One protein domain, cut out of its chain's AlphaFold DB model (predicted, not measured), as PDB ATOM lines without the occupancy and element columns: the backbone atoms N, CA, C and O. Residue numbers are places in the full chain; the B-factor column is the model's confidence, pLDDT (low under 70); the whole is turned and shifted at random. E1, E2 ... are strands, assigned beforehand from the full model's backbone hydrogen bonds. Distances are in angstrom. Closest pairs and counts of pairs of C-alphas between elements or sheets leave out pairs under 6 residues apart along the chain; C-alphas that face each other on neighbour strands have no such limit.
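This is residues 220 to 296 of the 306 residues of an uncharacterized protein of Acidobacteria bacterium (UniProt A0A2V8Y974). A long two-stranded hairpin, E1 and E2, makes the length of the domain, and a small, twisted three-stranded sheet of E3, E5 and E4 sits beside the half of the hairpin nearer its open end. The hairpin runs on past this sheet to its turn at residues 236 to 239, while residues 262 to 275, with no named element, fold back from the end of E3 to the beginning of E4. The printed part has 77 residues with five named strands, E1 to E5 in order along the chain, and no named helix; the class is all strand. Both sheets are antiparallel, with orders E1, E2 and E3, E5, E4. The whole is only just loose, close to compact, with a radius of gyration of the C-alphas of 14.1 A and spans of 50 by 22 by 21 A.

E1, residues 224 to 235, begins at C-alpha 224 (-6.103, 81.687, -29.508) and is 35.6 A long. E2, residues 240 to 252, is the longest strand, with 13 residues and 37.2 A, ending at C-alpha 252 (-1.387, 80.683, -29.664). E3 is residues 255 to 261, 17.1 A, and E4 is residues 276 to 282, 17.2 A. E5, residues 285 to 294, is 20.0 A from first to last C-alpha, bends by 100 degrees at residue 291 and ends at C-alpha 294 (1.771, 90.194, -29.680).

E1 and E2 form a hairpin, antiparallel at 169 degrees; N 230 and O 245 are 2.9 A apart, within hydrogen-bond range, as are N 241 and O 234, 2.9 A. E2 and E3 meet only through their link. In the other sheet E3 and E4 are edge strands and E5 is the inner one. E3 and E5 are antiparallel at 162 degrees, with N 260 and O 286 at 2.8 A and N 255 and O 294 at 3.0 A. E4 and E5 form a hairpin, antiparallel at 159 degrees, with N 280 and O 287 at 2.9 A. This sheet is twisted, its C-alphas up to 4.2 A off the best plane. The closest C-alphas of E2 and E5 are those of Val 250 and Val 294, 6.9 A apart. E1 is apart from E3, E4 and E5, and E2 is apart from E4.

The outline is a rod; the two C-alphas farthest apart, those of Thr 220 and Glu 237, are 50.4 A apart. The printed part has no cut. The link from E3 to E4 is long, with 14 residues; the other three are tight. The mean pLDDT of the printed part is 90.2, and residue 220 alone is under 70.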
ATOM      1  N   THR A 220       1.195  81.917 -38.636       69.69
ATOM      2  CA  THR A 220       0.378  81.005 -39.464       69.69
ATOM      3  C   THR A 220      -0.540  80.093 -38.650       69.69
ATOM      4  O   THR A 220      -1.377  79.387 -39.212       69.69
ATOM      5  N   GLN A 221      -0.390  80.078 -37.325       80.56
ATOM      6  CA  GLN A 221      -1.234  79.291 -36.439       80.56
ATOM      7  C   GLN A 221      -2.560  80.010 -36.163       80.56
ATOM      8  O   GLN A 221      -2.605  81.240 -36.135       80.56
ATOM      9  N   PRO A 222      -3.652  79.262 -35.915       84.69
ATOM     10  CA  PRO A 222      -4.912  79.868 -35.514       84.69
ATOM     11  C   PRO A 222      -4.725  80.643 -34.204       84.69
ATOM     12  O   PRO A 222      -4.234  80.094 -33.213       84.69
ATOM     13  N   LEU A 223      -5.138  81.913 -34.206       88.75
ATOM     14  CA  LEU A 223      -5.073  82.779 -33.035       88.75
ATOM     15  C   LEU A 223      -5.966  82.217 -31.921       88.75
ATOM     16  O   LEU A 223      -7.172  82.044 -32.103       88.75
ATOM     17  N   ARG A 224      -5.377  81.959 -30.752       90.62
ATOM     18  CA  ARG A 224      -6.103  81.687 -29.508       90.62
ATOM     19  C   ARG A 224      -5.719  82.745 -28.501       90.62
ATOM     20  O   ARG A 224      -4.551  82.853 -28.139       90.62
ATOM     21  N   LEU A 225      -6.711  83.483 -28.034       89.75
ATOM     22  CA  LEU A 225      -6.535  84.544 -27.058       89.75
ATOM     23  C   LEU A 225      -7.479  84.335 -25.876       89.75
ATOM     24  O   LEU A 225      -8.560  83.758 -26.022       89.75
ATOM     25  N   ARG A 226      -7.063  84.808 -24.710       90.62
ATOM     26  CA  ARG A 226      -7.900  84.942 -23.525       90.62
ATOM     27  C   ARG A 226      -7.956  86.420 -23.173       90.62
ATOM     28  O   ARG A 226      -6.919  87.041 -22.998       90.62
ATOM     29  N   GLY A 227      -9.166  86.956 -23.091       88.62
ATOM     30  CA  GLY A 227      -9.410  88.321 -22.645       88.62
ATOM     31  C   GLY A 227     -10.018  88.340 -21.246       88.62
ATOM     32  O   GLY A 227     -10.788  87.440 -20.900       88.62
ATOM     33  N   SER A 228      -9.719  89.372 -20.468       92.19
ATOM     34  CA  SER A 228     -10.514  89.769 -19.306       92.19
ATOM     35  C   SER A 228     -10.726  91.275 -19.328       92.19
ATOM     36  O   SER A 228      -9.781  92.014 -19.591       92.19
ATOM     37  N   LEU A 229     -11.943  91.706 -19.013       91.38
ATOM     38  CA  LEU A 229     -12.351  93.105 -18.987       91.38
ATOM     39  C   LEU A 229     -12.744  93.476 -17.556       91.38
ATOM     40  O   LEU A 229     -13.570  92.797 -16.943       91.38
ATOM     41  N   THR A 230     -12.145  94.544 -17.036       92.44
ATOM     42  CA  THR A 230     -12.516  95.160 -15.760       92.44
ATOM     43  C   THR A 230     -12.975  96.582 -16.021       92.44
ATOM     44  O   THR A 230     -12.226  97.381 -16.573       92.44
ATOM     45  N   GLU A 231     -14.197  96.911 -15.614       91.81
ATOM     46  CA  GLU A 231     -14.780  98.236 -15.821       91.81
ATOM     47  C   GLU A 231     -15.032  98.937 -14.488       91.81
ATOM     48  O   GLU A 231     -15.536  98.343 -13.532       91.81
ATOM     49  N   LEU A 232     -14.718 100.228 -14.445       93.06
ATOM     50  CA  LEU A 232     -15.033 101.121 -13.344       93.06
ATOM     51  C   LEU A 232     -15.848 102.302 -13.870       93.06
ATOM     52  O   LEU A 232     -15.366 103.096 -14.682       93.06
ATOM     53  N   LEU A 233     -17.078 102.419 -13.374       91.75
ATOM     54  CA  LEU A 233     -18.000 103.493 -13.722       91.75
ATOM     55  C   LEU A 233     -17.977 104.583 -12.644       91.75
ATOM     56  O   LEU A 233     -18.316 104.329 -11.487       91.75
ATOM     57  N   GLY A 234     -17.591 105.797 -13.023       90.50
ATOM     58  CA  GLY A 234     -17.686 106.991 -12.189       90.50
ATOM     59  C   GLY A 234     -18.940 107.781 -12.539       90.50
ATOM     60  O   GLY A 234     -19.059 108.281 -13.654       90.50
ATOM     61  N   LEU A 235     -19.871 107.914 -11.597       91.62
ATOM     62  CA  LEU A 235     -21.080 108.725 -11.761       91.62
ATOM     63  C   LEU A 235     -20.878 110.080 -11.075       91.62
ATOM     64  O   LEU A 235     -20.771 110.143  -9.853       91.62
ATOM     65  N   GLY A 236     -20.808 111.152 -11.859       89.19
ATOM     66  CA  GLY A 236     -20.845 112.533 -11.382       89.19
ATOM     67  C   GLY A 236     -22.194 113.192 -11.670       89.19
ATOM     68  O   GLY A 236     -23.008 112.652 -12.416       89.19
ATOM     69  N   GLU A 237     -22.413 114.370 -11.088       89.94
ATOM     70  CA  GLU A 237     -23.632 115.171 -11.290       89.94
ATOM     71  C   GLU A 237     -23.805 115.587 -12.762       89.94
ATOM     72  O   GLU A 237     -24.891 115.440 -13.317       89.94
ATOM     73  N   ASP A 238     -22.703 115.978 -13.417       88.56
ATOM     74  CA  ASP A 238     -22.705 116.465 -14.806       88.56
ATOM     75  C   ASP A 238     -22.029 115.512 -15.807       88.56
ATOM     76  O   ASP A 238     -22.220 115.630 -17.019       88.56
ATOM     77  N   THR A 239     -21.213 114.561 -15.335       85.50
ATOM     78  CA  THR A 239     -20.419 113.673 -16.202       85.50
ATOM     79  C   THR A 239     -20.354 112.250 -15.668       85.50
ATOM     80  O   THR A 239     -20.052 112.039 -14.496       85.50
ATOM     81  N   THR A 240     -20.543 111.268 -16.550       88.88
ATOM     82  CA  THR A 240     -20.241 109.857 -16.277       88.88
ATOM     83  C   THR A 240     -18.939 109.477 -16.972       88.88
ATOM     84  O   THR A 240     -18.810 109.673 -18.179       88.88
ATOM     85  N   THR A 241     -17.975 108.940 -16.229       90.81
ATOM     86  CA  THR A 241     -16.703 108.448 -16.771       90.81
ATOM     87  C   THR A 241     -16.647 106.929 -16.699       90.81
ATOM     88  O   THR A 241     -17.164 106.315 -15.767       90.81
ATOM     89  N   ILE A 242     -16.029 106.311 -17.703       92.06
ATOM     90  CA  ILE A 242     -15.820 104.863 -17.763       92.06
ATOM     91  C   ILE A 242     -14.324 104.630 -17.911       92.06
ATOM     92  O   ILE A 242     -13.721 105.128 -18.860       92.06
ATOM     93  N   ASN A 243     -13.736 103.882 -16.982       92.19
ATOM     94  CA  ASN A 243     -12.395 103.335 -17.139       92.19
ATOM     95  C   ASN A 243     -12.528 101.834 -17.384       92.19
ATOM     96  O   ASN A 243     -13.071 101.127 -16.537       92.19
ATOM     97  N   ALA A 244     -12.053 101.363 -18.532       92.31
ATOM     98  CA  ALA A 244     -12.046  99.952 -18.899       92.31
ATOM     99  C   ALA A 244     -10.597  99.470 -19.023       92.31
ATOM    100  O   ALA A 244      -9.809 100.042 -19.776       92.31
ATOM    101  N   GLU A 245     -10.251  98.427 -18.276       92.69
ATOM    102  CA  GLU A 245      -8.979  97.724 -18.382       92.69
ATOM    103  C   GLU A 245      -9.210  96.381 -19.074       92.69
ATOM    104  O   GLU A 245      -9.897  95.501 -18.548       92.69
ATOM    105  N   GLU A 246      -8.619  96.228 -20.255       90.69
ATOM    106  CA  GLU A 246      -8.623  94.974 -20.998       90.69
ATOM    107  C   GLU A 246      -7.258  94.300 -20.932       90.69
ATOM    108  O   GLU A 246      -6.246  94.853 -21.364       90.69
ATOM    109  N   ASN A 247      -7.239  93.067 -20.431       90.62
ATOM    110  CA  ASN A 247      -6.059  92.217 -20.443       90.62
ATOM    111  C   ASN A 247      -6.232  91.128 -21.501       90.62
ATOM    112  O   ASN A 247      -7.181  90.344 -21.439       90.62
ATOM    113  N   LEU A 248      -5.326  91.100 -22.478       88.25
ATOM    114  CA  LEU A 248      -5.366  90.210 -23.634       88.25
ATOM    115  C   LEU A 248      -4.128  89.311 -23.623       88.25
ATOM    116  O   LEU A 248      -3.014  89.757 -23.885       88.25
ATOM    117  N   GLU A 249      -4.328  88.023 -23.362       89.81
ATOM    118  CA  GLU A 249      -3.276  87.012 -23.363       89.81
ATOM    119  C   GLU A 249      -3.347  86.172 -24.646       89.81
ATOM    120  O   GLU A 249      -4.306  85.425 -24.870       89.81
ATOM    121  N   VAL A 250      -2.325  86.269 -25.501       89.25
ATOM    122  CA  VAL A 250      -2.200  85.434 -26.706       89.25
ATOM    123  C   VAL A 250      -1.611  84.079 -26.313       89.25
ATOM    124  O   VAL A 250      -0.433  83.958 -25.990       89.25
ATOM    125  N   MET A 251      -2.435  83.033 -26.351       87.25
ATOM    126  CA  MET A 251      -2.050  81.659 -26.008       87.25
ATOM    127  C   MET A 251      -1.423  80.913 -27.189       87.25
ATOM    128  O   MET A 251      -0.600  80.016 -26.996       87.25
ATOM    129  N   GLN A 252      -1.847  81.257 -28.405       86.31
ATOM    130  CA  GLN A 252      -1.387  80.683 -29.664       86.31
ATOM    131  C   GLN A 252      -1.602  81.702 -30.783       86.31
ATOM    132  O   GLN A 252      -2.580  82.444 -30.743       86.31
ATOM    133  N   GLY A 253      -0.746  81.693 -31.800       87.19
ATOM    134  CA  GLY A 253      -0.834  82.646 -32.901       87.19
ATOM    135  C   GLY A 253      -0.024  83.918 -32.643       87.19
ATOM    136  O   GLY A 253       0.683  84.013 -31.640       87.19
ATOM    137  N   ALA A 254      -0.172  84.893 -33.535       87.81
ATOM    138  CA  ALA A 254       0.330  86.253 -33.360       87.81
ATOM    139  C   ALA A 254      -0.805  87.254 -33.625       87.81
ATOM    140  O   ALA A 254      -1.523  87.128 -34.621       87.81
ATOM    141  N   ALA A 255      -0.989  88.237 -32.741       89.25
ATOM    142  CA  ALA A 255      -2.023  89.263 -32.877       89.25
ATOM    143  C   ALA A 255      -1.392  90.621 -33.206       89.25
ATOM    144  O   ALA A 255      -0.704  91.195 -32.374       89.25
ATOM    145  N   GLY A 256      -1.641  91.160 -34.404       90.00
ATOM    146  CA  GLY A 256      -1.181  92.509 -34.787       90.00
ATOM    147  C   GLY A 256      -2.164  93.636 -34.444       90.00
ATOM    148  O   GLY A 256      -1.797  94.807 -34.451       90.00
ATOM    149  N   LYS A 257      -3.423  93.291 -34.162       92.38
ATOM    150  CA  LYS A 257      -4.476  94.232 -33.771       92.38
ATOM    151  C   LYS A 257      -5.549  93.540 -32.944       92.38
ATOM    152  O   LYS A 257      -5.764  92.337 -33.107       92.38
ATOM    153  N   VAL A 258      -6.265  94.312 -32.136       92.88
ATOM    154  CA  VAL A 258      -7.489  93.884 -31.452       92.88
ATOM    155  C   VAL A 258      -8.650  94.796 -31.832       92.88
ATOM    156  O   VAL A 258      -8.461  95.969 -32.151       92.88
ATOM    157  N   LYS A 259      -9.848  94.217 -31.849       93.69
ATOM    158  CA  LYS A 259     -11.107  94.900 -32.119       93.69
ATOM    159  C   LYS A 259     -12.024  94.714 -30.925       93.69
ATOM    160  O   LYS A 259     -12.271  93.576 -30.527       93.69
ATOM    161  N   ILE A 260     -12.501  95.820 -30.381       91.88
ATOM    162  CA  ILE A 260     -13.311  95.879 -29.170       91.88
ATOM    163  C   ILE A 260     -14.618  96.568 -29.537       91.88
ATOM    164  O   ILE A 260     -14.608  97.640 -30.139       91.88
ATOM    165  N   GLN A 261     -15.746  95.954 -29.196       92.62
ATOM    166  CA  GLN A 261     -17.043  96.574 -29.439       92.62
ATOM    167  C   GLN A 261     -17.341  97.631 -28.380       92.62
ATOM    168  O   GLN A 261     -17.209  97.380 -27.185       92.62
ATOM    169  N   ILE A 262     -17.767  98.804 -28.835       91.81
ATOM    170  CA  ILE A 262     -18.065  99.965 -28.005       91.81
ATOM    171  C   ILE A 262     -19.590 100.137 -27.939       91.81
ATOM    172  O   ILE A 262     -20.255 100.144 -28.978       91.81
ATOM    173  N   PRO A 263     -20.175 100.333 -26.745       89.94
ATOM    174  CA  PRO A 263     -21.589 100.667 -26.624       89.94
ATOM    175  C   PRO A 263     -21.938 101.988 -27.332       89.94
ATOM    176  O   PRO A 263     -21.184 102.955 -27.259       89.94
ATOM    177  N   GLU A 264     -23.131 102.076 -27.929       85.31
ATOM    178  CA  GLU A 264     -23.570 103.212 -28.770       85.31
ATOM    179  C   GLU A 264     -23.499 104.597 -28.096       85.31
ATOM    180  O   GLU A 264     -23.486 105.620 -28.776       85.31
ATOM    181  N   LYS A 265     -23.474 104.647 -26.760       87.00
ATOM    182  CA  LYS A 265     -23.479 105.887 -25.963       87.00
ATOM    183  C   LYS A 265     -22.119 106.236 -25.352       87.00
ATOM    184  O   LYS A 265     -22.045 107.156 -24.542       87.00
ATOM    185  N   VAL A 266     -21.062 105.504 -25.698       88.31
ATOM    186  CA  VAL A 266     -19.718 105.701 -25.143       88.31
ATOM    187  C   VAL A 266     -18.818 106.340 -26.194       88.31
ATOM    188  O   VAL A 266     -18.743 105.883 -27.331       88.31
ATOM    189  N   THR A 267     -18.121 107.407 -25.805       90.56
ATOM    190  CA  THR A 267     -17.064 108.024 -26.617       90.56
ATOM    191  C   THR A 267     -15.713 107.700 -25.996       90.56
ATOM    192  O   THR A 267     -15.531 107.875 -24.791       90.56
ATOM    193  N   ILE A 268     -14.768 107.226 -26.810       93.19
ATOM    194  CA  ILE A 268     -13.409 106.926 -26.355       93.19
ATOM    195  C   ILE A 268     -12.545 108.167 -26.503       93.19
ATOM    196  O   ILE A 268     -12.359 108.683 -27.601       93.19
ATOM    197  N   ASN A 269     -12.005 108.620 -25.377       92.56
ATOM    198  CA  ASN A 269     -11.123 109.781 -25.335       92.56
ATOM    199  C   ASN A 269      -9.650 109.384 -25.463       92.56
ATOM    200  O   ASN A 269      -8.848 110.145 -25.998       92.56
ATOM    201  N   GLN A 270      -9.282 108.211 -24.942       93.81
ATOM    202  CA  GLN A 270      -7.896 107.777 -24.865       93.81
ATOM    203  C   GLN A 270      -7.795 106.254 -24.789       93.81
ATOM    204  O   GLN A 270      -8.615 105.603 -24.145       93.81
ATOM    205  N   VAL A 271      -6.742 105.714 -25.400       95.31
ATOM    206  CA  VAL A 271      -6.305 104.324 -25.252       95.31
ATOM    207  C   VAL A 271      -4.844 104.342 -24.814       95.31
ATOM    208  O   VAL A 271      -4.031 105.066 -25.390       95.31
ATOM    209  N   LEU A 272      -4.513 103.576 -23.775       92.44
ATOM    210  CA  LEU A 272      -3.171 103.496 -23.201       92.44
ATOM    211  C   LEU A 272      -2.701 102.043 -23.151       92.44
ATOM    212  O   LEU A 272      -3.459 101.154 -22.777       92.44
ATOM    213  N   GLY A 273      -1.431 101.808 -23.480       90.00
ATOM    214  CA  GLY A 273      -0.793 100.504 -23.328       90.00
ATOM    215  C   GLY A 273       0.624 100.490 -23.894       90.00
ATOM    216  O   GLY A 273       0.923 101.202 -24.848       90.00
ATOM    217  N   ALA A 274       1.502  99.667 -23.314       85.50
ATOM    218  CA  ALA A 274       2.927  99.630 -23.669       85.50
ATOM    219  C   ALA A 274       3.195  99.226 -25.132       85.50
ATOM    220  O   ALA A 274       4.213  99.604 -25.699       85.50
ATOM    221  N   MET A 275       2.281  98.461 -25.733       88.06
ATOM    222  CA  MET A 275       2.398  97.954 -27.103       88.06
ATOM    223  C   MET A 275       1.476  98.683 -28.089       88.06
ATOM    224  O   MET A 275       1.412  98.281 -29.245       88.06
ATOM    225  N   VAL A 276       0.739  99.715 -27.661       92.69
ATOM    226  CA  VAL A 276      -0.211 100.430 -28.528       92.69
ATOM    227  C   VAL A 276       0.561 101.310 -29.508       92.69
ATOM    228  O   VAL A 276       1.247 102.242 -29.096       92.69
ATOM    229  N   ALA A 277       0.443 101.013 -30.802       92.44
ATOM    230  CA  ALA A 277       1.003 101.835 -31.872       92.44
ATOM    231  C   ALA A 277       0.017 102.905 -32.336       92.44
ATOM    232  O   ALA A 277       0.399 104.055 -32.528       92.44
ATOM    233  N   ASP A 278      -1.241 102.509 -32.532       94.62
ATOM    234  CA  ASP A 278      -2.301 103.367 -33.054       94.62
ATOM    235  C   ASP A 278      -3.680 102.850 -32.620       94.62
ATOM    236  O   ASP A 278      -3.829 101.664 -32.295       94.62
ATOM    237  N   TRP A 279      -4.693 103.716 -32.627       96.50
ATOM    238  CA  TRP A 279      -6.076 103.330 -32.364       96.50
ATOM    239  C   TRP A 279      -7.082 104.180 -33.147       96.50
ATOM    240  O   TRP A 279      -6.921 105.385 -33.311       96.50
ATOM    241  N   GLU A 280      -8.161 103.544 -33.603       96.44
ATOM    242  CA  GLU A 280      -9.237 104.195 -34.357       96.44
ATOM    243  C   GLU A 280     -10.600 103.676 -33.887       96.44
ATOM    244  O   GLU A 280     -10.770 102.480 -33.638       96.44
ATOM    245  N   VAL A 281     -11.592 104.566 -33.807       95.06
ATOM    246  CA  VAL A 281     -12.993 104.201 -33.567       95.06
ATOM    247  C   VAL A 281     -13.786 104.333 -34.860       95.06
ATOM    248  O   VAL A 281     -13.903 105.426 -35.416       95.06
ATOM    249  N   LYS A 282     -14.385 103.232 -35.326       92.94
ATOM    250  CA  LYS A 282     -15.211 103.225 -36.539       92.94
ATOM    251  C   LYS A 282     -16.398 102.283 -36.401       92.94
ATOM    252  O   LYS A 282     -16.237 101.107 -36.108       92.94
ATOM    253  N   GLY A 283     -17.601 102.801 -36.657       87.69
ATOM    254  CA  GLY A 283     -18.823 101.990 -36.691       87.69
ATOM    255  C   GLY A 283     -19.142 101.275 -35.372       87.69
ATOM    256  O   GLY A 283     -19.621 100.149 -35.414       87.69
ATOM    257  N   GLY A 284     -18.847 101.903 -34.227       91.31
ATOM    258  CA  GLY A 284     -19.045 101.302 -32.903       91.31
ATOM    259  C   GLY A 284     -17.940 100.334 -32.470       91.31
ATOM    260  O   GLY A 284     -18.063  99.732 -31.418       91.31
ATOM    261  N   GLU A 285     -16.852 100.197 -33.230       94.88
ATOM    262  CA  GLU A 285     -15.728  99.317 -32.900       94.88
ATOM    263  C   GLU A 285     -14.454 100.143 -32.664       94.88
ATOM    264  O   GLU A 285     -14.095 100.992 -33.482       94.88
ATOM    265  N   LEU A 286     -13.759  99.879 -31.557       94.56
ATOM    266  CA  LEU A 286     -12.398 100.342 -31.309       94.56
ATOM    267  C   LEU A 286     -11.432  99.332 -31.928       94.56
ATOM    268  O   LEU A 286     -11.394  98.173 -31.517       94.56
ATOM    269  N   THR A 287     -10.622  99.767 -32.886       96.62
ATOM    270  CA  THR A 287      -9.479  98.996 -33.378       96.62
ATOM    271  C   THR A 287      -8.204  99.537 -32.750       96.62
ATOM    272  O   THR A 287      -7.899 100.714 -32.911       96.62
ATOM    273  N   VAL A 288      -7.440  98.677 -32.079       95.38
ATOM    274  CA  VAL A 288      -6.112  99.000 -31.538       95.38
ATOM    275  C   VAL A 288      -5.066  98.208 -32.314       95.38
ATOM    276  O   VAL A 288      -5.165  96.984 -32.415       95.38
ATOM    277  N   THR A 289      -4.071  98.898 -32.863       95.44
ATOM    278  CA  THR A 289      -2.943  98.307 -33.596       95.44
ATOM    279  C   THR A 289      -1.718  98.260 -32.692       95.44
ATOM    280  O   THR A 289      -1.430  99.229 -31.989       95.44
ATOM    281  N   PHE A 290      -0.990  97.142 -32.709       92.69
ATOM    282  CA  PHE A 290       0.204  96.963 -31.884       92.69
ATOM    283  C   PHE A 290       1.495  97.331 -32.627       92.69
ATOM    284  O   PHE A 290       1.558  97.229 -33.852       92.69
ATOM    285  N   LEU A 291       2.524  97.751 -31.881       89.19
ATOM    286  CA  LEU A 291       3.854  98.104 -32.416       89.19
ATOM    287  C   LEU A 291       4.523  96.923 -33.122       89.19
ATOM    288  O   LEU A 291       5.154  97.077 -34.164       89.19
ATOM    289  N   GLU A 292       4.342  95.740 -32.554       87.50
ATOM    290  CA  GLU A 292       4.767  94.460 -33.090       87.50
ATOM    291  C   GLU A 292       3.692  93.410 -32.761       87.50
ATOM    292  O   GLU A 292       2.924  93.604 -31.810       87.50
ATOM    293  N   PRO A 293       3.564  92.327 -33.552       85.00
ATOM    294  CA  PRO A 293       2.597  91.278 -33.258       85.00
ATOM    295  C   PRO A 293       2.802  90.710 -31.851       85.00
ATOM    296  O   PRO A 293       3.883  90.241 -31.509       85.00
ATOM    297  N   VAL A 294       1.746  90.733 -31.040       84.62
ATOM    298  CA  VAL A 294       1.771  90.194 -29.680       84.62
ATOM    299  C   VAL A 294       1.705  88.674 -29.750       84.62
ATOM    300  O   VAL A 294       0.813  88.098 -30.382       84.62
ATOM    301  N   GLU A 295       2.639  88.028 -29.064       84.38
ATOM    302  CA  GLU A 295       2.766  86.578 -28.983       84.38
ATOM    303  C   GLU A 295       2.961  86.127 -27.536       84.38
ATOM    304  O   GLU A 295       3.277  86.917 -26.645       84.38
ATOM    305  N   ARG A 296       2.840  84.819 -27.292       78.00
ATOM    306  CA  ARG A 296       3.193  84.256 -25.991       78.00
ATOM    307  C   ARG A 296       4.700  84.386 -25.751       78.00
ATOM    308  O   ARG A 296       5.498  83.662 -26.360       78.00
TER     309      ARG A 296